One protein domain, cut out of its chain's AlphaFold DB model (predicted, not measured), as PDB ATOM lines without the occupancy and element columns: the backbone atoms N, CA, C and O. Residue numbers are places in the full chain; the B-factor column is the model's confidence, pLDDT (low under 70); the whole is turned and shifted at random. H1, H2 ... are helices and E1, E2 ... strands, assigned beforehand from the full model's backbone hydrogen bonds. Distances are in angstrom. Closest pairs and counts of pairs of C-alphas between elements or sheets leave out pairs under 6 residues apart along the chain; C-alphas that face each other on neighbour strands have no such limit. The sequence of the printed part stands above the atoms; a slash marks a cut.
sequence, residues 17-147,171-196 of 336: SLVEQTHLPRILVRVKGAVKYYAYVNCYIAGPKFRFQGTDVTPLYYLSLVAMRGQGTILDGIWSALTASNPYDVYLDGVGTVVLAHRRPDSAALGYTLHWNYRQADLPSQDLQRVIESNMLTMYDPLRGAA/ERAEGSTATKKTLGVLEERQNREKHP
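AT A GLANCE: This is residues 17 to 147 and 171 to 196 of the 336 residues of an uncharacterized protein of Dictyobacter alpinus (UniProt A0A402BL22). Picture a small closed barrel of five strands, E1, E2, E4, E6 and E5, from which E8, E7 and E9 run on beyond E4 as a wing; the whole strand surface curls round H1, which sits outside the barrel between E1 and E2 on one side and the wing on the other. H2 and H3 lie away from this body, near each other at one end of the longest axis. You have 157 printed residues, with three named helices and nine named strands in the order E1 E2 E3 E4 H1 E5 E6 H2 E7 E8 E9 H3. The strand pairing is mixed, with E4 and E6 parallel, and the class is mixed, helices and strands. The whole is compact, with a radius of gyration of the C-alphas of 16.1 A and spans of 47 by 40 by 24 A.

IN THESE COORDINATES: Start at C-alpha 26, at (202.432, 139.928, 179.101), where E1 begins, residues 26 to 31. E2 follows as residues 34 to 46, 24.5 A from first to last C-alpha, and bends by 101 degrees at residue 43. E3 is short, residues 50 to 52. E4, residues 55 to 67, is 28.7 A long and bends by 84 degrees at residue 61. Find C-alpha 72 at (207.308, 126.621, 172.354); from there H1 runs to residue 83, over 16.5 A. E5 is residues 89 to 92, E6 residues 96 to 100 and H2 residues 105 to 110. E7, residues 117 to 122, is 16.9 A long, and E8, residues 128 to 133, is 16.3 A long. Past the cut come E9, residues 172 to 176, and H3, residues 186 to 194, which ends at C-alpha 194, at (172.075, 133.795, 157.918).

HOW THE PARTS SIT: Walk round the ring from E1. The hairpin E1 and E2 is antiparallel, with N 29 and O 37 2.9 A apart. E2 is staggered: it pairs with E1 over residues 34 to 40 and with E4 over residues 40 to 46, where N 42 and O 64 are 2.8 A apart. E4 and E6 are parallel, with N 58 and O 97 at 2.8 A. The hairpin E5 and E6 has N 98 and O 90 at 2.9 A, and E5 closes the ring on E1, with N 28 and O 91 at 2.8 A. Beside E4, E2 and E3 lie on one side; E6 and E8 lie on the other side. The hairpin E3 and E4 has N 52 and O 55 at 2.8 A. Move outward from E4: N 65 and O 130 of E8 are 2.8 A apart, N 119 of E7 and O 131 of E8 are 2.9 A apart, and N 118 of E7 and O 175 of E9 are 2.8 A apart, each pair of strands antiparallel. H1 is on the barrel, outside it, at a height over the sheet of 5.3 A. It lies over E4 and along the strands, at 25 degrees to E4 on the local plane. Its closest C-alphas to E2 are those of Ile 74 and Tyr 37, 5.6 A apart. H2 and H3 are not on the barrel. They are close but not clearly touching, about perpendicular at 75 degrees, and their closest C-alphas, those of Leu 110 and Asn 191, are 6.6 A apart. In H1 and H3 every O i to N i+4 pair is within hydrogen-bond range; in H2 it is 0 of 2, with 3 of 3 O i to N i+3 pairs within range.

THE WHOLE: Look for the two farthest C-alphas at Thr 22 and Leu 186, 47.9 A apart. Residues 148 to 170 are not printed, and C-alphas 147 and 171 stand 21.2 A apart across this cut, in the link from E8 to E9. Of the links that are printed whole, H2 to E7 and E9 to H3 are short but not tight, and the others are tight. Residues 134 to 147 hold no named element. The mean pLDDT of the printed part is 83.6, and 25 residues are under 70: 17 to 22, 87, 138 to 147, 171 to 173 and 180 to 184.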
ATOM      1  N   SER A  17     216.334 140.924 169.824       64.00
ATOM      2  CA  SER A  17     215.187 140.048 170.054       64.00
ATOM      3  C   SER A  17     213.977 140.883 170.468       64.00
ATOM      4  O   SER A  17     214.077 141.760 171.324       64.00
ATOM      5  N   LEU A  18     212.796 140.576 169.921       66.25
ATOM      6  CA  LEU A  18     211.568 141.265 170.337       66.25
ATOM      7  C   LEU A  18     211.242 140.968 171.812       66.25
ATOM      8  O   LEU A  18     210.565 141.739 172.475       66.25
ATOM      9  N   VAL A  19     211.743 139.853 172.345       65.12
ATOM     10  CA  VAL A  19     211.534 139.441 173.739       65.12
ATOM     11  C   VAL A  19     212.402 140.239 174.720       65.12
ATOM     12  O   VAL A  19     212.073 140.317 175.903       65.12
ATOM     13  N   GLU A  20     213.483 140.862 174.248       69.00
ATOM     14  CA  GLU A  20     214.328 141.749 175.061       69.00
ATOM     15  C   GLU A  20     213.652 143.108 175.323       69.00
ATOM     16  O   GLU A  20     214.069 143.857 176.208       69.00
ATOM     17  N   GLN A  21     212.544 143.398 174.629       66.62
ATOM     18  CA  GLN A  21     211.716 144.576 174.860       66.62
ATOM     19  C   GLN A  21     210.873 144.410 176.134       66.62
ATOM     20  O   GLN A  21     209.758 143.887 176.127       66.62
ATOM     21  N   THR A  22     211.397 144.906 177.253       61.59
ATOM     22  CA  THR A  22     210.771 144.812 178.589       61.59
ATOM     23  C   THR A  22     209.435 145.552 178.731       61.59
ATOM     24  O   THR A  22     208.742 145.367 179.730       61.59
ATOM     25  N   HIS A  23     209.056 146.367 177.744       80.56
ATOM     26  CA  HIS A  23     207.825 147.157 177.744       80.56
ATOM     27  C   HIS A  23     206.621 146.436 177.113       80.56
ATOM     28  O   HIS A  23     205.511 146.966 177.153       80.56
ATOM     29  N   LEU A  24     206.808 145.247 176.525       89.00
ATOM     30  CA  LEU A  24     205.701 144.506 175.924       89.00
ATOM     31  C   LEU A  24     204.726 143.985 177.001       89.00
ATOM     32  O   LEU A  24     205.172 143.422 178.009       89.00
ATOM     33  N   PRO A  25     203.400 144.084 176.786       93.69
ATOM     34  CA  PRO A  25     202.409 143.466 177.653       93.69
ATOM     35  C   PRO A  25     202.636 141.960 177.741       93.69
ATOM     36  O   PRO A  25     203.037 141.313 176.769       93.69
ATOM     37  N   ARG A  26     202.334 141.375 178.898       95.19
ATOM     38  CA  ARG A  26     202.432 139.928 179.101       95.19
ATOM     39  C   ARG A  26     201.054 139.306 179.198       95.19
ATOM     40  O   ARG A  26     200.145 139.863 179.810       95.19
ATOM     41  N   ILE A  27     200.938 138.103 178.652       96.69
ATOM     42  CA  ILE A  27     199.836 137.197 178.955       96.69
ATOM     43  C   ILE A  27     200.318 136.154 179.960       96.69
ATOM     44  O   ILE A  27     201.397 135.581 179.808       96.69
ATOM     45  N   LEU A  28     199.520 135.912 180.993       96.06
ATOM     46  CA  LEU A  28     199.814 135.023 182.108       96.06
ATOM     47  C   LEU A  28     198.727 133.959 182.198       96.06
ATOM     48  O   LEU A  28     197.543 134.274 182.140       96.06
ATOM     49  N   VAL A  29     199.117 132.709 182.420       95.94
ATOM     50  CA  VAL A  29     198.191 131.639 182.807       95.94
ATOM     51  C   VAL A  29     198.453 131.286 184.255       95.94
ATOM     52  O   VAL A  29     199.560 130.857 184.599       95.94
ATOM     53  N   ARG A  30     197.433 131.419 185.101       93.69
ATOM     54  CA  ARG A  30     197.499 131.060 186.515       93.69
ATOM     55  C   ARG A  30     196.791 129.738 186.776       93.69
ATOM     56  O   ARG A  30     195.699 129.470 186.279       93.69
ATOM     57  N   VAL A  31     197.421 128.895 187.586       89.25
ATOM     58  CA  VAL A  31     196.858 127.625 188.053       89.25
ATOM     59  C   VAL A  31     196.986 127.599 189.565       89.25
ATOM     60  O   VAL A  31     198.094 127.656 190.092       89.25
ATOM     61  N   LYS A  32     195.847 127.528 190.267       87.19
ATOM     62  CA  LYS A  32     195.790 127.592 191.741       87.19
ATOM     63  C   LYS A  32     196.508 128.833 192.308       87.19
ATOM     64  O   LYS A  32     197.233 128.740 193.289       87.19
ATOM     65  N   GLY A  33     196.349 129.982 191.647       85.06
ATOM     66  CA  GLY A  33     196.943 131.261 192.056       85.06
ATOM     67  C   GLY A  33     198.409 131.476 191.652       85.06
ATOM     68  O   GLY A  33     198.866 132.614 191.670       85.06
ATOM     69  N   ALA A  34     199.135 130.441 191.220       91.00
ATOM     70  CA  ALA A  34     200.520 130.567 190.763       91.00
ATOM     71  C   ALA A  34     200.604 130.742 189.238       91.00
ATOM     72  O   ALA A  34     199.887 130.069 188.493       91.00
ATOM     73  N   VAL A  35     201.503 131.612 188.762       93.38
ATOM     74  CA  VAL A  35     201.791 131.763 187.324       93.38
ATOM     75  C   VAL A  35     202.482 130.498 186.821       93.38
ATOM     76  O   VAL A  35     203.569 130.150 187.275       93.38
ATOM     77  N   LYS A  36     201.839 129.805 185.880       93.75
ATOM     78  CA  LYS A  36     202.350 128.570 185.277       93.75
ATOM     79  C   LYS A  36     203.034 128.821 183.937       93.75
ATOM     80  O   LYS A  36     204.059 128.211 183.648       93.75
ATOM     81  N   TYR A  37     202.456 129.702 183.126       94.81
ATOM     82  CA  TYR A  37     202.976 130.078 181.812       94.81
ATOM     83  C   TYR A  37     202.889 131.590 181.647       94.81
ATOM     84  O   TYR A  37     201.931 132.200 182.128       94.81
ATOM     85  N   TYR A  38     203.852 132.178 180.941       94.25
ATOM     86  CA  TYR A  38     203.765 133.560 180.487       94.25
ATOM     87  C   TYR A  38     204.458 133.752 179.143       94.25
ATOM     88  O   TYR A  38     205.415 133.051 178.828       94.25
ATOM     89  N   ALA A  39     203.979 134.707 178.357       94.81
ATOM     90  CA  ALA A  39     204.626 135.140 177.124       94.81
ATOM     91  C   ALA A  39     204.387 136.634 176.915       94.81
ATOM     92  O   ALA A  39     203.486 137.210 177.530       94.81
ATOM     93  N   TYR A  40     205.177 137.240 176.036       94.69
ATOM     94  CA  TYR A  40     204.968 138.624 175.636       94.69
ATOM     95  C   TYR A  40     203.962 138.690 174.493       94.69
ATOM     96  O   TYR A  40     203.831 137.757 173.692       94.69
ATOM     97  N   VAL A  41     203.227 139.789 174.439       94.69
ATOM     98  CA  VAL A  41     202.212 140.047 173.430       94.69
ATOM     99  C   VAL A  41     202.767 141.064 172.451       94.69
ATOM    100  O   VAL A  41     203.173 142.152 172.839       94.69
ATOM    101  N   ASN A  42     202.785 140.690 171.176       92.38
ATOM    102  CA  ASN A  42     203.162 141.571 170.079       92.38
ATOM    103  C   ASN A  42     201.951 142.333 169.534       92.38
ATOM    104  O   ASN A  42     202.088 143.466 169.103       92.38
ATOM    105  N   CYS A  43     200.765 141.725 169.520       94.06
ATOM    106  CA  CYS A  43     199.536 142.436 169.183       94.06
ATOM    107  C   CYS A  43     198.308 141.699 169.732       94.06
ATOM    108  O   CYS A  43     198.316 140.470 169.814       94.06
ATOM    109  N   TYR A  44     197.250 142.419 170.096       96.56
ATOM    110  CA  TYR A  44     195.959 141.843 170.460       96.56
ATOM    111  C   TYR A  44     194.796 142.700 169.954       96.56
ATOM    112  O   TYR A  44     194.915 143.912 169.787       96.56
ATOM    113  N   ILE A  45     193.652 142.043 169.751       97.19
ATOM    114  CA  ILE A  45     192.368 142.694 169.485       97.19
ATOM    115  C   ILE A  45     191.370 142.194 170.525       97.19
ATOM    116  O   ILE A  45     191.139 140.985 170.640       97.19
ATOM    117  N   ALA A  46     190.797 143.122 171.284       97.56
ATOM    118  CA  ALA A  46     189.919 142.859 172.414       97.56
ATOM    119  C   ALA A  46     188.577 143.585 172.255       97.56
ATOM    120  O   ALA A  46     188.528 144.724 171.802       97.56
ATOM    121  N   GLY A  47     187.482 142.924 172.623       96.62
ATOM    122  CA  GLY A  47     186.152 143.539 172.654       96.62
ATOM    123  C   GLY A  47     185.764 144.082 174.028       96.62
ATOM    124  O   GLY A  47     186.559 144.026 174.968       96.62
ATOM    125  N   PRO A  48     184.524 144.576 174.170       95.31
ATOM    126  CA  PRO A  48     184.018 145.064 175.445       95.31
ATOM    127  C   PRO A  48     183.916 143.940 176.483       95.31
ATOM    128  O   PRO A  48     183.645 142.780 176.154       95.31
ATOM    129  N   LYS A  49     184.117 144.294 177.758       95.12
ATOM    130  CA  LYS A  49     183.997 143.355 178.880       95.12
ATOM    131  C   LYS A  49     182.574 142.823 178.994       95.12
ATOM    132  O   LYS A  49     181.607 143.559 178.814       95.12
ATOM    133  N   PHE A  50     182.457 141.554 179.360       94.19
ATOM    134  CA  PHE A  50     181.184 140.932 179.695       94.19
ATOM    135  C   PHE A  50     181.345 140.015 180.902       94.19
ATOM    136  O   PHE A  50     182.445 139.561 181.223       94.19
ATOM    137  N   ARG A  51     180.228 139.720 181.566       92.38
ATOM    138  CA  ARG A  51     180.229 138.844 182.733       92.38
ATOM    139  C   ARG A  51     180.146 137.383 182.299       92.38
ATOM    140  O   ARG A  51     179.166 136.966 181.688       92.38
ATOM    141  N   PHE A  52     181.154 136.596 182.654       88.50
ATOM    142  CA  PHE A  52     181.228 135.162 182.400       88.50
ATOM    143  C   PHE A  52     181.443 134.422 183.720       88.50
ATOM    144  O   PHE A  52     182.416 134.670 184.424       88.50
ATOM    145  N   GLN A  53     180.517 133.526 184.077       87.25
ATOM    146  CA  GLN A  53     180.575 132.757 185.332       87.25
ATOM    147  C   GLN A  53     180.787 133.635 186.585       87.25
ATOM    148  O   GLN A  53     181.497 133.266 187.513       87.25
ATOM    149  N   GLY A  54     180.165 134.818 186.610       87.81
ATOM    150  CA  GLY A  54     180.248 135.751 187.737       87.81
ATOM    151  C   GLY A  54     181.442 136.711 187.708       87.81
ATOM    152  O   GLY A  54     181.407 137.674 188.475       87.81
ATOM    153  N   THR A  55     182.398 136.524 186.794       89.75
ATOM    154  CA  THR A  55     183.618 137.338 186.644       89.75
ATOM    155  C   THR A  55     183.552 138.199 185.387       89.75
ATOM    156  O   THR A  55     183.069 137.744 184.351       89.75
ATOM    157  N   ASP A  56     184.066 139.425 185.451       93.06
ATOM    158  CA  ASP A  56     184.213 140.269 184.265       93.06
ATOM    159  C   ASP A  56     185.423 139.816 183.449       93.06
ATOM    160  O   ASP A  56     186.557 139.804 183.931       93.06
ATOM    161  N   VAL A  57     185.174 139.440 182.199       94.69
ATOM    162  CA  VAL A  57     186.200 138.961 181.274       94.69
ATOM    163  C   VAL A  57     186.164 139.757 179.980       94.69
ATOM    164  O   VAL A  57     185.122 140.260 179.559       94.69
ATOM    165  N   THR A  58     187.319 139.851 179.331       96.31
ATOM    166  CA  THR A  58     187.471 140.551 178.055       96.31
ATOM    167  C   THR A  58     187.614 139.531 176.921       96.31
ATOM    168  O   THR A  58     188.506 138.679 176.983       96.31
ATOM    169  N   PRO A  59     186.756 139.568 175.885       96.00
ATOM    170  CA  PRO A  59     186.862 138.666 174.750       96.00
ATOM    171  C   PRO A  59     188.018 139.085 173.840       96.00
ATOM    172  O   PRO A  59     188.093 140.233 173.407       96.00
ATOM    173  N   LEU A  60     188.891 138.139 173.509       96.62
ATOM    174  CA  LEU A  60     189.947 138.289 172.516       96.62
ATOM    175  C   LEU A  60     189.467 137.776 171.163       96.62
ATOM    176  O   LEU A  60     188.918 136.675 171.073       96.62
ATOM    177  N   TYR A  61     189.728 138.569 170.129       94.94
ATOM    178  CA  TYR A  61     189.425 138.296 168.722       94.94
ATOM    179  C   TYR A  61     190.678 137.907 167.933       94.94
ATOM    180  O   TYR A  61     190.606 137.126 166.986       94.94
ATOM    181  N   TYR A  62     191.830 138.403 168.375       95.31
ATOM    182  CA  TYR A  62     193.140 138.135 167.801       95.31
ATOM    183  C   TYR A  62     194.205 138.253 168.891       95.31
ATOM    184  O   TYR A  62     194.108 139.119 169.765       95.31
ATOM    185  N   LEU A  63     195.224 137.398 168.838       96.12
ATOM    186  CA  LEU A  63     196.355 137.445 169.755       96.12
ATOM    187  C   LEU A  63     197.638 136.977 169.058       96.12
ATOM    188  O   LEU A  63     197.737 135.840 168.604       96.12
ATOM    189  N   SER A  64     198.637 137.849 169.016       94.88
ATOM    190  CA  SER A  64     199.986 137.577 168.529       94.88
ATOM    191  C   SER A  64     200.946 137.564 169.713       94.88
ATOM    192  O   SER A  64     201.129 138.573 170.391       94.88
ATOM    193  N   LEU A  65     201.535 136.404 169.979       95.06
ATOM    194  CA  LEU A  65     202.463 136.144 171.072       95.06
ATOM    195  C   LEU A  65     203.883 136.006 170.549       95.06
ATOM    196  O   LEU A  65     204.101 135.482 169.457       95.06
ATOM    197  N   VAL A  66     204.839 136.381 171.385       91.88
ATOM    198  CA  VAL A  66     206.267 136.181 171.149       91.88
ATOM    199  C   VAL A  66     206.940 135.581 172.375       91.88
ATOM    200  O   VAL A  66     206.627 135.922 173.519       91.88
ATOM    201  N   ALA A  67     207.853 134.645 172.136       89.44
ATOM    202  CA  ALA A  67     208.711 134.092 173.175       89.44
ATOM    203  C   ALA A  67     210.059 133.653 172.602       89.44
ATOM    204  O   ALA A  67     210.210 133.472 171.391       89.44
ATOM    205  N   MET A  68     211.027 133.435 173.491       88.31
ATOM    206  CA  MET A  68     212.373 133.041 173.092       88.31
ATOM    207  C   MET A  68     212.374 131.670 172.415       88.31
ATOM    208  O   MET A  68     211.531 130.794 172.661       88.31
ATOM    209  N   ARG A  69     213.399 131.434 171.598       84.81
ATOM    210  CA  ARG A  69     213.659 130.116 171.021       84.81
ATOM    211  C   ARG A  69     213.706 129.038 172.112       84.81
ATOM    212  O   ARG A  69     214.418 129.155 173.100       84.81
ATOM    213  N   GLY A  70     212.960 127.953 171.907       85.00
ATOM    214  CA  GLY A  70     212.853 126.849 172.873       85.00
ATOM    215  C   GLY A  70     211.668 126.963 173.838       85.00
ATOM    216  O   GLY A  70     211.291 125.960 174.434       85.00
ATOM    217  N   GLN A  71     210.993 128.116 173.906       89.56
ATOM    218  CA  GLN A  71     209.807 128.329 174.749       89.56
ATOM    219  C   GLN A  71     208.479 127.938 174.072       89.56
ATOM    220  O   GLN A  71     207.405 128.373 174.481       89.56
ATOM    221  N   GLY A  72     208.518 127.076 173.050       89.06
ATOM    222  CA  GLY A  72     207.308 126.621 172.354       89.06
ATOM    223  C   GLY A  72     206.293 125.964 173.296       89.06
ATOM    224  O   GLY A  72     205.103 126.248 173.225       89.06
ATOM    225  N   THR A  73     206.762 125.177 174.265       91.06
ATOM    226  CA  THR A  73     205.891 124.509 175.246       91.06
ATOM    227  C   THR A  73     205.140 125.486 176.153       91.06
ATOM    228  O   THR A  73     204.008 125.202 176.543       91.06
ATOM    229  N   ILE A  74     205.733 126.641 176.473       93.38
ATOM    230  CA  ILE A  74     205.080 127.699 177.260       93.38
ATOM    231  C   ILE A  74     203.893 128.244 176.480       93.38
ATOM    232  O   ILE A  74     202.771 128.325 176.981       93.38
ATOM    233  N   LEU A  75     204.138 128.562 175.217       93.81
ATOM    234  CA  LEU A  75     203.119 129.074 174.332       93.81
ATOM    235  C   LEU A  75     202.032 128.019 174.027       93.81
ATOM    236  O   LEU A  75     200.878 128.383 173.808       93.81
ATOM    237  N   ASP A  76     202.368 126.720 174.017       92.62
ATOM    238  CA  ASP A  76     201.390 125.627 173.869       92.62
ATOM    239  C   ASP A  76     200.500 125.542 175.112       92.62
ATOM    240  O   ASP A  76     199.292 125.335 175.006       92.62
ATOM    241  N   GLY A  77     201.090 125.763 176.290       93.50
ATOM    242  CA  GLY A  77     200.373 125.888 177.554       93.50
ATOM    243  C   GLY A  77     199.371 127.045 177.547       93.50
ATOM    244  O   GLY A  77     198.234 126.860 177.978       93.50
ATOM    245  N   ILE A  78     199.755 128.205 177.001       95.25
ATOM    246  CA  ILE A  78     198.862 129.368 176.843       95.25
ATOM    247  C   ILE A  78     197.711 129.052 175.883       95.25
ATOM    248  O   ILE A  78     196.549 129.257 176.229       95.25
ATOM    249  N   TRP A  79     198.009 128.487 174.710       94.44
ATOM    250  CA  TRP A  79     196.985 128.056 173.752       94.44
ATOM    251  C   TRP A  79     195.997 127.053 174.365       94.44
ATOM    252  O   TRP A  79     194.779 127.205 174.241       94.44
ATOM    253  N   SER A  80     196.509 126.042 175.073       92.38
ATOM    254  CA  SER A  80     195.677 125.046 175.747       92.38
ATOM    255  C   SER A  80     194.807 125.666 176.838       92.38
ATOM    256  O   SER A  80     193.685 125.208 177.032       92.38
ATOM    257  N   ALA A  81     195.303 126.677 177.553       93.75
ATOM    258  CA  ALA A  81     194.539 127.363 178.588       93.75
ATOM    259  C   ALA A  81     193.396 128.201 177.994       93.75
ATOM    260  O   ALA A  81     192.272 128.132 178.484       93.75
ATOM    261  N   LEU A  82     193.666 128.926 176.903       93.94
ATOM    262  CA  LEU A  82     192.687 129.755 176.188       93.94
ATOM    263  C   LEU A  82     191.557 128.938 175.543       93.94
ATOM    264  O   LEU A  82     190.433 129.418 175.408       93.94
ATOM    265  N   THR A  83     191.854 127.707 175.125       91.69
ATOM    266  CA  THR A  83     190.895 126.823 174.442       91.69
ATOM    267  C   THR A  83     190.225 125.802 175.356       91.69
ATOM    268  O   THR A  83     189.321 125.090 174.915       91.69
ATOM    269  N   ALA A  84     190.627 125.725 176.626       87.19
ATOM    270  CA  ALA A  84     190.063 124.781 177.581       87.19
ATOM    271  C   ALA A  84     188.566 125.021 177.821       87.19
ATOM    272  O   ALA A  84     188.109 126.160 177.887       87.19
ATOM    273  N   SER A  85     187.802 123.938 178.008       70.69
ATOM    274  CA  SER A  85     186.358 123.975 178.299       70.69
ATOM    275  C   SER A  85     186.019 124.794 179.546       70.69
ATOM    276  O   SER A  85     185.044 125.544 179.521       70.69
ATOM    277  N   ASN A  86     186.857 124.675 180.578       73.88
ATOM    278  CA  ASN A  86     186.826 125.498 181.780       73.88
ATOM    279  C   ASN A  86     187.919 126.562 181.645       73.88
ATOM    280  O   ASN A  86     189.086 126.177 181.512       73.88
ATOM    281  N   PRO A  87     187.576 127.860 181.653       69.31
ATOM    282  CA  PRO A  87     188.582 128.893 181.516       69.31
ATOM    283  C   PRO A  87     189.527 128.832 182.708       69.31
ATOM    284  O   PRO A  87     189.115 128.911 183.866       69.31
ATOM    285  N   TYR A  88     190.808 128.667 182.404       72.75
ATOM    286  CA  TYR A  88     191.853 128.988 183.359       72.75
ATOM    287  C   TYR A  88     191.852 130.498 183.599       72.75
ATOM    288  O   TYR A  88     191.365 131.267 182.771       72.75
ATOM    289  N   ASP A  89     192.428 130.925 184.719       86.81
ATOM    290  CA  ASP A  89     192.668 132.342 184.968       86.81
ATOM    291  C   ASP A  89     193.789 132.819 184.031       86.81
ATOM    292  O   ASP A  89     194.983 132.657 184.312       86.81
ATOM    293  N   VAL A  90     193.384 133.287 182.848       95.50
ATOM    294  CA  VAL A  90     194.262 133.890 181.849       95.50
ATOM    295  C   VAL A  90     194.149 135.399 181.979       95.50
ATOM    296  O   VAL A  90     193.071 135.969 181.814       95.50
ATOM    297  N   TYR A  91     195.270 136.042 182.270       96.12
ATOM    298  CA  TYR A  91     195.357 137.472 182.523       96.12
ATOM    299  C   TYR A  91     196.265 138.130 181.489       96.12
ATOM    300  O   TYR A  91     197.344 137.614 181.204       96.12
ATOM    301  N   LEU A  92     195.843 139.267 180.949       97.12
ATOM    302  CA  LEU A  92     196.617 140.088 180.027       97.12
ATOM    303  C   LEU A  92     196.901 141.448 180.675       97.12
ATOM    304  O   LEU A  92     195.966 142.153 181.066       97.12
ATOM    305  N   ASP A  93     198.182 141.805 180.777       95.31
ATOM    306  CA  ASP A  93     198.631 143.087 181.329       95.31
ATOM    307  C   ASP A  93     197.928 144.256 180.607       95.31
ATOM    308  O   ASP A  93     197.860 144.297 179.381       95.31
ATOM    309  N   GLY A  94     197.355 145.187 181.379       93.31
ATOM    310  CA  GLY A  94     196.596 146.339 180.866       93.31
ATOM    311  C   GLY A  94     195.139 146.055 180.466       93.31
ATOM    312  O   GLY A  94     194.354 146.993 180.361       93.31
ATOM    313  N   VAL A  95     194.739 144.787 180.312       96.19
ATOM    314  CA  VAL A  95     193.380 144.401 179.879       96.19
ATOM    315  C   VAL A  95     192.587 143.728 181.007       96.19
ATOM    316  O   VAL A  95     191.422 144.062 181.250       96.19
ATOM    317  N   GLY A  96     193.220 142.814 181.746       94.94
ATOM    318  CA  GLY A  96     192.591 142.030 182.810       94.94
ATOM    319  C   GLY A  96     192.406 140.559 182.442       94.94
ATOM    320  O   GLY A  96     193.169 140.004 181.653       94.94
ATOM    321  N   THR A  97     191.394 139.910 183.022       95.25
ATOM    322  CA  THR A  97     191.053 138.520 182.690       95.25
ATOM    323  C   THR A  97     190.489 138.437 181.275       95.25
ATOM    324  O   THR A  97     189.605 139.212 180.898       95.25
ATOM    325  N   VAL A  98     191.001 137.495 180.484       96.31
ATOM    326  CA  VAL A  98     190.684 137.354 179.061       96.31
ATOM    327  C   VAL A  98     190.182 135.956 178.720       96.31
ATOM    328  O   VAL A  98     190.593 134.959 179.308       96.31
ATOM    329  N   VAL A  99     189.310 135.882 177.718       95.50
ATOM    330  CA  VAL A  99     188.831 134.629 177.118       95.50
ATOM    331  C   VAL A  99     188.768 134.781 175.604       95.50
ATOM    332  O   VAL A  99     188.709 135.892 175.095       95.50
ATOM    333  N   LEU A 100     188.751 133.683 174.852       94.50
ATOM    334  CA  LEU A 100     188.511 133.756 173.408       94.50
ATOM    335  C   LEU A 100     187.047 134.129 173.114       94.50
ATOM    336  O   LEU A 100     186.137 133.659 173.801       94.50
ATOM    337  N   ALA A 101     186.804 134.919 172.064       93.12
ATOM    338  CA  ALA A 101     185.488 135.506 171.769       93.12
ATOM    339  C   ALA A 101     184.335 134.496 171.576       93.12
ATOM    340  O   ALA A 101     183.179 134.855 171.775       93.12
ATOM    341  N   HIS A 102     184.620 133.220 171.284       89.75
ATOM    342  CA  HIS A 102     183.598 132.157 171.204       89.75
ATOM    343  C   HIS A 102     182.897 131.860 172.544       89.75
ATOM    344  O   HIS A 102     181.984 131.045 172.596       89.75
ATOM    345  N   ARG A 103     183.371 132.445 173.652       89.69
ATOM    346  CA  ARG A 103     182.771 132.310 174.987       89.69
ATOM    347  C   ARG A 103     181.713 133.362 175.289       89.69
ATOM    348  O   ARG A 103     181.091 133.289 176.348       89.69
ATOM    349  N   ARG A 104     181.525 134.344 174.406       89.75
ATOM    350  CA  ARG A 104     180.500 135.369 174.599       89.75
ATOM    351  C   ARG A 104     179.100 134.740 174.516       89.75
ATOM    352  O   ARG A 104     178.897 133.867 173.670       89.75
ATOM    353  N   PRO A 105     178.131 135.162 175.346       84.19
ATOM    354  CA  PRO A 105     176.781 134.593 175.328       84.19
ATOM    355  C   PRO A 105     176.067 134.745 173.979       84.19
ATOM    356  O   PRO A 105     175.346 133.848 173.556       84.19
ATOM    357  N   ASP A 106     176.309 135.860 173.288       83.81
ATOM    358  CA  ASP A 106     175.749 136.156 171.966       83.81
ATOM    359  C   ASP A 106     176.260 135.222 170.858       83.81
ATOM    360  O   ASP A 106     175.543 134.967 169.895       83.81
ATOM    361  N   SER A 107     177.445 134.628 171.015       81.62
ATOM    362  CA  SER A 107     177.983 133.673 170.044       81.62
ATOM    363  C   SER A 107     177.132 132.404 169.928       81.62
ATOM    364  O   SER A 107     177.065 131.812 168.855       81.62
ATOM    365  N   ALA A 108     176.418 132.014 170.992       79.25
ATOM    366  CA  ALA A 108     175.498 130.881 170.940       79.25
ATOM    367  C   ALA A 108     174.294 131.157 170.024       79.25
ATOM    368  O   ALA A 108     173.792 130.236 169.380       79.25
ATOM    369  N   ALA A 109     173.863 132.420 169.919       82.94
ATOM    370  CA  ALA A 109     172.739 132.818 169.071       82.94
ATOM    371  C   ALA A 109     173.052 132.716 167.570       82.94
ATOM    372  O   ALA A 109     172.135 132.696 166.756       82.94
ATOM    373  N   LEU A 110     174.331 132.609 167.194       84.19
ATOM    374  CA  LEU A 110     174.753 132.474 165.799       84.19
ATOM    375  C   LEU A 110     174.388 131.112 165.195       84.19
ATOM    376  O   LEU A 110     174.377 130.975 163.977       84.19
ATOM    377  N   GLY A 111     174.141 130.087 166.018       83.94
ATOM    378  CA  GLY A 111     173.878 128.726 165.536       83.94
ATOM    379  C   GLY A 111     175.108 128.014 164.953       83.94
ATOM    380  O   GLY A 111     174.969 126.980 164.302       83.94
ATOM    381  N   TYR A 112     176.317 128.547 165.169       84.62
ATOM    382  CA  TYR A 112     177.586 127.912 164.803       84.62
ATOM    383  C   TYR A 112     178.698 128.233 165.806       84.62
ATOM    384  O   TYR A 112     178.620 129.190 166.572       84.62
ATOM    385  N   THR A 113     179.758 127.420 165.811       83.56
ATOM    386  CA  THR A 113     180.901 127.600 166.718       83.56
ATOM    387  C   THR A 113     182.063 128.281 166.009       83.56
ATOM    388  O   THR A 113     182.524 127.818 164.971       83.56
ATOM    389  N   LEU A 114     182.613 129.334 166.616       86.19
ATOM    390  CA  LEU A 114     183.846 129.951 166.133       86.19
ATOM    391  C   LEU A 114     185.051 129.053 166.422       86.19
ATOM    392  O   LEU A 114     185.428 128.818 167.574       86.19
ATOM    393  N   HIS A 115     185.681 128.568 165.358       86.25
ATOM    394  CA  HIS A 115     186.897 127.775 165.451       86.25
ATOM    395  C   HIS A 115     188.138 128.654 165.497       86.25
ATOM    396  O   HIS A 115     188.279 129.609 164.736       86.25
ATOM    397  N   TRP A 116     189.062 128.285 166.372       90.44
ATOM    398  CA  TRP A 116     190.295 129.008 166.623       90.44
ATOM    399  C   TRP A 116     191.459 128.227 166.062       90.44
ATOM    400  O   TRP A 116     191.518 127.001 166.184       90.44
ATOM    401  N   ASN A 117     192.384 128.953 165.465       89.19
ATOM    402  CA  ASN A 117     193.592 128.425 164.882       89.19
ATOM    403  C   ASN A 117     194.785 129.009 165.606       89.19
ATOM    404  O   ASN A 117     194.743 130.084 166.198       89.19
ATOM    405  N   TYR A 118     195.842 128.232 165.540       88.38
ATOM    406  CA  TYR A 118     197.089 128.475 166.202       88.38
ATOM    407  C   TYR A 118     198.178 128.228 165.156       88.38
ATOM    408  O   TYR A 118     198.291 127.110 164.646       88.38
ATOM    409  N   ARG A 119     198.930 129.272 164.796       89.75
ATOM    410  CA  ARG A 119     200.026 129.210 163.816       89.75
ATOM    411  C   ARG A 119     201.331 129.645 164.459       89.75
ATOM    412  O   ARG A 119     201.352 130.641 165.182       89.75
ATOM    413  N   GLN A 120     202.417 128.931 164.171       87.75
ATOM    414  CA  GLN A 120     203.757 129.288 164.631       87.75
ATOM    415  C   GLN A 120     204.660 129.683 163.469       87.75
ATOM    416  O   GLN A 120     204.823 128.919 162.519       87.75
ATOM    417  N   ALA A 121     205.343 130.812 163.616       85.38
ATOM    418  CA  ALA A 121     206.414 131.234 162.729       85.38
ATOM    419  C   ALA A 121     207.707 131.455 163.522       85.38
ATOM    420  O   ALA A 121     207.681 131.817 164.701       85.38
ATOM    421  N   ASP A 122     208.843 131.215 162.869       82.31
ATOM    422  CA  ASP A 122     210.144 131.637 163.383       82.31
ATOM    423  C   ASP A 122     210.402 133.060 162.863       82.31
ATOM    424  O   ASP A 122     210.331 133.290 161.653       82.31
ATOM    425  N   LEU A 123     210.686 134.004 163.757       79.62
ATOM    426  CA  LEU A 123     211.054 135.369 163.387       79.62
ATOM    427  C   LEU A 123     212.515 135.434 162.905       79.62
ATOM    428  O   LEU A 123     213.318 134.562 163.257       79.62
ATOM    429  N   PRO A 124     212.909 136.478 162.148       75.44
ATOM    430  CA  PRO A 124     214.306 136.692 161.758       75.44
ATOM    431  C   PRO A 124     215.280 136.756 162.946       75.44
ATOM    432  O   PRO A 124     216.419 136.312 162.822       75.44
ATOM    433  N   SER A 125     214.816 137.221 164.113       73.56
ATOM    434  CA  SER A 125     215.557 137.227 165.388       73.56
ATOM    435  C   SER A 125     215.761 135.832 166.002       73.56
ATOM    436  O   SER A 125     216.400 135.700 167.038       73.56
ATOM    437  N   GLN A 126     215.242 134.772 165.371       73.81
ATOM    438  CA  GLN A 126     215.132 133.400 165.892       73.81
ATOM    439  C   GLN A 126     214.112 133.205 167.022       73.81
ATOM    440  O   GLN A 126     213.950 132.072 167.494       73.81
ATOM    441  N   ASP A 127     213.401 134.258 167.418       84.62
ATOM    442  CA  ASP A 127     212.271 134.159 168.337       84.62
ATOM    443  C   ASP A 127     211.107 133.388 167.713       84.62
ATOM    444  O   ASP A 127     210.995 133.221 166.495       84.62
ATOM    445  N   LEU A 128     210.221 132.901 168.574       88.75
ATOM    446  CA  LEU A 128     208.996 132.235 168.165       88.75
ATOM    447  C   LEU A 128     207.854 133.240 168.207       88.75
ATOM    448  O   LEU A 128     207.517 133.731 169.283       88.75
ATOM    449  N   GLN A 129     207.216 133.473 167.063       89.75
ATOM    450  CA  GLN A 129     205.934 134.163 167.006       89.75
ATOM    451  C   GLN A 129     204.804 133.149 166.888       89.75
ATOM    452  O   GLN A 129     204.896 132.146 166.172       89.75
ATOM    453  N   ARG A 130     203.711 133.421 167.593       91.00
ATOM    454  CA  ARG A 130     202.495 132.622 167.541       91.00
ATOM    455  C   ARG A 130     201.278 133.494 167.357       91.00
ATOM    456  O   ARG A 130     201.037 134.379 168.164       91.00
ATOM    457  N   VAL A 131     200.496 133.189 166.335       92.56
ATOM    458  CA  VAL A 131     199.240 133.878 166.051       92.56
ATOM    459  C   VAL A 131     198.086 132.958 166.414       92.56
ATOM    460  O   VAL A 131     198.031 131.805 165.976       92.56
ATOM    461  N   ILE A 132     197.191 133.474 167.249       94.12
ATOM    462  CA  ILE A 132     195.939 132.854 167.655       94.12
ATOM    463  C   ILE A 132     194.806 133.704 167.085       94.12
ATOM    464  O   ILE A 132     194.614 134.853 167.483       94.12
ATOM    465  N   GLU A 133     194.055 133.132 166.153       91.88
ATOM    466  CA  GLU A 133     192.980 133.825 165.441       91.88
ATOM    467  C   GLU A 133     191.887 132.848 165.005       91.88
ATOM    468  O   GLU A 133     192.114 131.639 164.904       91.88
ATOM    469  N   SER A 134     190.696 133.359 164.709       88.69
ATOM    470  CA  SER A 134     189.660 132.572 164.045       88.69
ATOM    471  C   SER A 134     189.642 132.886 162.554       88.69
ATOM    472  O   SER A 134     189.321 134.002 162.163       88.69
ATOM    473  N   ASN A 135     189.871 131.875 161.708       78.88
ATOM    474  CA  ASN A 135     189.749 132.037 160.249       78.88
ATOM    475  C   ASN A 135     188.318 132.407 159.820       78.88
ATOM    476  O   ASN A 135     188.105 132.793 158.679       78.88
ATOM    477  N   MET A 136     187.335 132.222 160.706       77.62
ATOM    478  CA  MET A 136     185.943 132.589 160.453       77.62
ATOM    479  C   MET A 136     185.693 134.081 160.680       77.62
ATOM    480  O   MET A 136     184.706 134.590 160.169       77.62
ATOM    481  N   LEU A 137     186.565 134.749 161.442       80.25
ATOM    482  CA  LEU A 137     186.443 136.159 161.785       80.25
ATOM    483  C   LEU A 137     187.367 137.036 160.938       80.25
ATOM    484  O   LEU A 137     186.969 138.125 160.555       80.25
ATOM    485  N   THR A 138     188.592 136.603 160.634       64.81
ATOM    486  CA  THR A 138     189.577 137.479 159.983       64.81
ATOM    487  C   THR A 138     189.313 137.650 158.477       64.81
ATOM    488  O   THR A 138     189.384 136.677 157.725       64.81
ATOM    489  N   MET A 139     189.082 138.886 158.015       62.75
ATOM    490  CA  MET A 139     188.833 139.224 156.601       62.75
ATOM    491  C   MET A 139     190.081 139.533 155.756       62.75
ATOM    492  O   MET A 139     190.047 140.386 154.876       62.75
ATOM    493  N   TYR A 140     191.197 138.829 155.932       52.03
ATOM    494  CA  TYR A 140     192.287 138.996 154.952       52.03
ATOM    495  C   TYR A 140     191.904 138.531 153.536       52.03
ATOM    496  O   TYR A 140     192.611 138.822 152.579       52.03
ATOM    497  N   ASP A 141     190.797 137.798 153.408       51.78
ATOM    498  CA  ASP A 141     190.191 137.410 152.143       51.78
ATOM    499  C   ASP A 141     188.689 137.148 152.393       51.78
ATOM    500  O   ASP A 141     188.350 136.191 153.104       51.78
ATOM    501  N   PRO A 142     187.776 137.973 151.849       50.19
ATOM    502  CA  PRO A 142     186.333 137.756 151.949       50.19
ATOM    503  C   PRO A 142     185.893 136.345 151.507       50.19
ATOM    504  O   PRO A 142     184.942 135.786 152.066       50.19
ATOM    505  N   LEU A 143     186.640 135.708 150.591       50.41
ATOM    506  CA  LEU A 143     186.411 134.338 150.122       50.41
ATOM    507  C   LEU A 143     186.849 133.281 151.154       50.41
ATOM    508  O   LEU A 143     186.220 132.222 151.274       50.41
ATOM    509  N   ARG A 144     187.880 133.549 151.971       48.38
ATOM    510  CA  ARG A 144     188.312 132.642 153.059       48.38
ATOM    511  C   ARG A 144     187.272 132.520 154.163       48.38
ATOM    512  O   ARG A 144     187.134 131.444 154.745       48.38
ATOM    513  N   GLY A 145     186.504 133.580 154.405       46.72
ATOM    514  CA  GLY A 145     185.387 133.569 155.345       46.72
ATOM    515  C   GLY A 145     184.233 132.644 154.933       46.72
ATOM    516  O   GLY A 145     183.368 132.388 155.771       46.72
ATOM    517  N   ALA A 146     184.208 132.143 153.690       44.69
ATOM    518  CA  ALA A 146     183.218 131.197 153.161       44.69
ATOM    519  C   ALA A 146     183.788 129.782 152.938       44.69
ATOM    520  O   ALA A 146     183.045 128.797 152.959       44.69
ATOM    521  N   ALA A 147     185.106 129.648 152.767       41.09
ATOM    522  CA  ALA A 147     185.730 128.355 152.529       41.09
ATOM    523  C   ALA A 147     185.589 127.433 153.763       41.09
ATOM    524  O   ALA A 147     185.903 127.838 154.889       41.09
ATOM    525  N   GLU A 171     207.414 125.941 157.646       45.34
ATOM    526  CA  GLU A 171     206.070 126.173 158.188       45.34
ATOM    527  C   GLU A 171     205.829 125.156 159.311       45.34
ATOM    528  O   GLU A 171     205.924 123.935 159.129       45.34
ATOM    529  N   ARG A 172     205.694 125.690 160.528       56.69
ATOM    530  CA  ARG A 172     205.725 124.966 161.799       56.69
ATOM    531  C   ARG A 172     204.323 124.909 162.395       56.69
ATOM    532  O   ARG A 172     203.593 125.884 162.366       56.69
ATOM    533  N   ALA A 173     204.032 123.751 162.989       58.84
ATOM    534  CA  ALA A 173     202.958 123.461 163.942       58.84
ATOM    535  C   ALA A 173     201.690 124.329 163.822       58.84
ATOM    536  O   ALA A 173     201.576 125.372 164.460       58.84
ATOM    537  N   GLU A 174     200.704 123.821 163.085       75.44
ATOM    538  CA  GLU A 174     199.345 124.354 163.108       75.44
ATOM    539  C   GLU A 174     198.463 123.571 164.090       75.44
ATOM    540  O   GLU A 174     198.405 122.334 164.067       75.44
ATOM    541  N   GLY A 175     197.766 124.303 164.953       77.69
ATOM    542  CA  GLY A 175     196.723 123.808 165.844       77.69
ATOM    543  C   GLY A 175     195.376 124.400 165.447       77.69
ATOM    544  O   GLY A 175     195.304 125.512 164.934       77.69
ATOM    545  N   SER A 176     194.294 123.657 165.663       82.31
ATOM    546  CA  SER A 176     192.943 124.151 165.397       82.31
ATOM    547  C   SER A 176     191.947 123.488 166.338       82.31
ATOM    548  O   SER A 176     192.034 122.277 166.564       82.31
ATOM    549  N   THR A 177     190.992 124.259 166.860       81.38
ATOM    550  CA  THR A 177     189.858 123.715 167.624       81.38
ATOM    551  C   THR A 177     188.802 123.075 166.721       81.38
ATOM    552  O   THR A 177     187.929 122.360 167.211       81.38
ATOM    553  N   ALA A 178     188.894 123.259 165.398       76.81
ATOM    554  CA  ALA A 178     187.992 122.627 164.447       76.81
ATOM    555  C   ALA A 178     188.186 121.101 164.418       76.81
ATOM    556  O   ALA A 178     189.298 120.583 164.216       76.81
ATOM    557  N   THR A 179     187.095 120.351 164.558       71.25
ATOM    558  CA  THR A 179     187.095 118.887 164.439       71.25
ATOM    559  C   THR A 179     186.481 118.463 163.104       71.25
ATOM    560  O   THR A 179     185.729 119.206 162.487       71.25
ATOM    561  N   LYS A 180     186.766 117.239 162.634       60.59
ATOM    562  CA  LYS A 180     186.133 116.711 161.405       60.59
ATOM    563  C   LYS A 180     184.609 116.579 161.515       60.59
ATOM    564  O   LYS A 180     183.962 116.438 160.492       60.59
ATOM    565  N   LYS A 181     184.070 116.545 162.739       60.84
ATOM    566  CA  LYS A 181     182.627 116.451 162.988       60.84
ATOM    567  C   LYS A 181     181.939 117.816 162.939       60.84
ATOM    568  O   LYS A 181     180.752 117.855 162.668       60.84
ATOM    569  N   THR A 182     182.674 118.895 163.214       61.53
ATOM    570  CA  THR A 182     182.146 120.266 163.165       61.53
ATOM    571  C   THR A 182     182.324 120.869 161.770       61.53
ATOM    572  O   THR A 182     181.422 121.498 161.238       61.53
ATOM    573  N   LEU A 183     183.433 120.569 161.088       57.75
ATOM    574  CA  LEU A 183     183.666 121.042 159.722       57.75
ATOM    575  C   LEU A 183     182.745 120.355 158.703       57.75
ATOM    576  O   LEU A 183     182.937 119.183 158.386       57.75
ATOM    577  N   GLY A 184     181.814 121.119 158.128       56.91
ATOM    578  CA  GLY A 184     180.999 120.689 156.986       56.91
ATOM    579  C   GLY A 184     179.583 120.230 157.327       56.91
ATOM    580  O   GLY A 184     178.941 119.604 156.485       56.91
ATOM    581  N   VAL A 185     179.076 120.539 158.524       70.25
ATOM    582  CA  VAL A 185     177.643 120.394 158.808       70.25
ATOM    583  C   VAL A 185     176.891 121.439 157.977       70.25
ATOM    584  O   VAL A 185     177.165 122.633 158.083       70.25
ATOM    585  N   LEU A 186     175.968 120.990 157.121       78.12
ATOM    586  CA  LEU A 186     175.188 121.862 156.231       78.12
ATOM    587  C   LEU A 186     174.475 122.980 157.011       78.12
ATOM    588  O   LEU A 186     174.459 124.124 156.569       78.12
ATOM    589  N   GLU A 187     173.961 122.649 158.192       82.06
ATOM    590  CA  GLU A 187     173.318 123.584 159.118       82.06
ATOM    591  C   GLU A 187     174.269 124.693 159.589       82.06
ATOM    592  O   GLU A 187     173.903 125.863 159.568       82.06
ATOM    593  N   GLU A 188     175.520 124.361 159.932       80.81
ATOM    594  CA  GLU A 188     176.518 125.359 160.335       80.81
ATOM    595  C   GLU A 188     176.785 126.354 159.198       80.81
ATOM    596  O   GLU A 188     176.861 127.561 159.419       80.81
ATOM    597  N   ARG A 189     176.880 125.856 157.959       78.94
ATOM    598  CA  ARG A 189     177.049 126.708 156.776       78.94
ATOM    599  C   ARG A 189     175.844 127.627 156.570       78.94
ATOM    600  O   ARG A 189     176.037 128.826 156.402       78.94
ATOM    601  N   GLN A 190     174.630 127.086 156.632       83.00
ATOM    602  CA  GLN A 190     173.403 127.875 156.507       83.00
ATOM    603  C   GLN A 190     173.306 128.946 157.599       83.00
ATOM    604  O   GLN A 190     172.945 130.086 157.320       83.00
ATOM    605  N   ASN A 191     173.676 128.614 158.837       84.56
ATOM    606  CA  ASN A 191     173.674 129.568 159.943       84.56
ATOM    607  C   ASN A 191     174.734 130.667 159.763       84.56
ATOM    608  O   ASN A 191     174.477 131.815 160.103       84.56
ATOM    609  N   ARG A 192     175.891 130.366 159.157       82.06
ATOM    610  CA  ARG A 192     176.913 131.375 158.811       82.06
ATOM    611  C   ARG A 192     176.484 132.331 157.702       82.06
ATOM    612  O   ARG A 192     176.936 133.473 157.689       82.06
ATOM    613  N   GLU A 193     175.668 131.855 156.768       80.00
ATOM    614  CA  GLU A 193     175.071 132.685 155.719       80.00
ATOM    615  C   GLU A 193     173.971 133.582 156.315       80.00
ATOM    616  O   GLU A 193     173.938 134.778 156.042       80.00
ATOM    617  N   LYS A 194     173.136 133.042 157.217       83.69
ATOM    618  CA  LYS A 194     172.075 133.795 157.918       83.69
ATOM    619  C   LYS A 194     172.595 134.810 158.937       83.69
ATOM    620  O   LYS A 194     171.993 135.867 159.108       83.69
ATOM    621  N   HIS A 195     173.681 134.478 159.631       86.94
ATOM    622  CA  HIS A 195     174.257 135.279 160.711       86.94
ATOM    623  C   HIS A 195     175.752 135.508 160.458       86.94
ATOM    624  O   HIS A 195     176.597 134.897 161.129       86.94
ATOM    625  N   PRO A 196     176.116 136.355 159.476       87.25
ATOM    626  CA  PRO A 196     177.512 136.646 159.204       87.25
ATOM    627  C   PRO A 196     178.152 137.313 160.423       87.25
ATOM    628  O   PRO A 196     177.549 138.170 161.067       87.25
TER     629      PRO A 196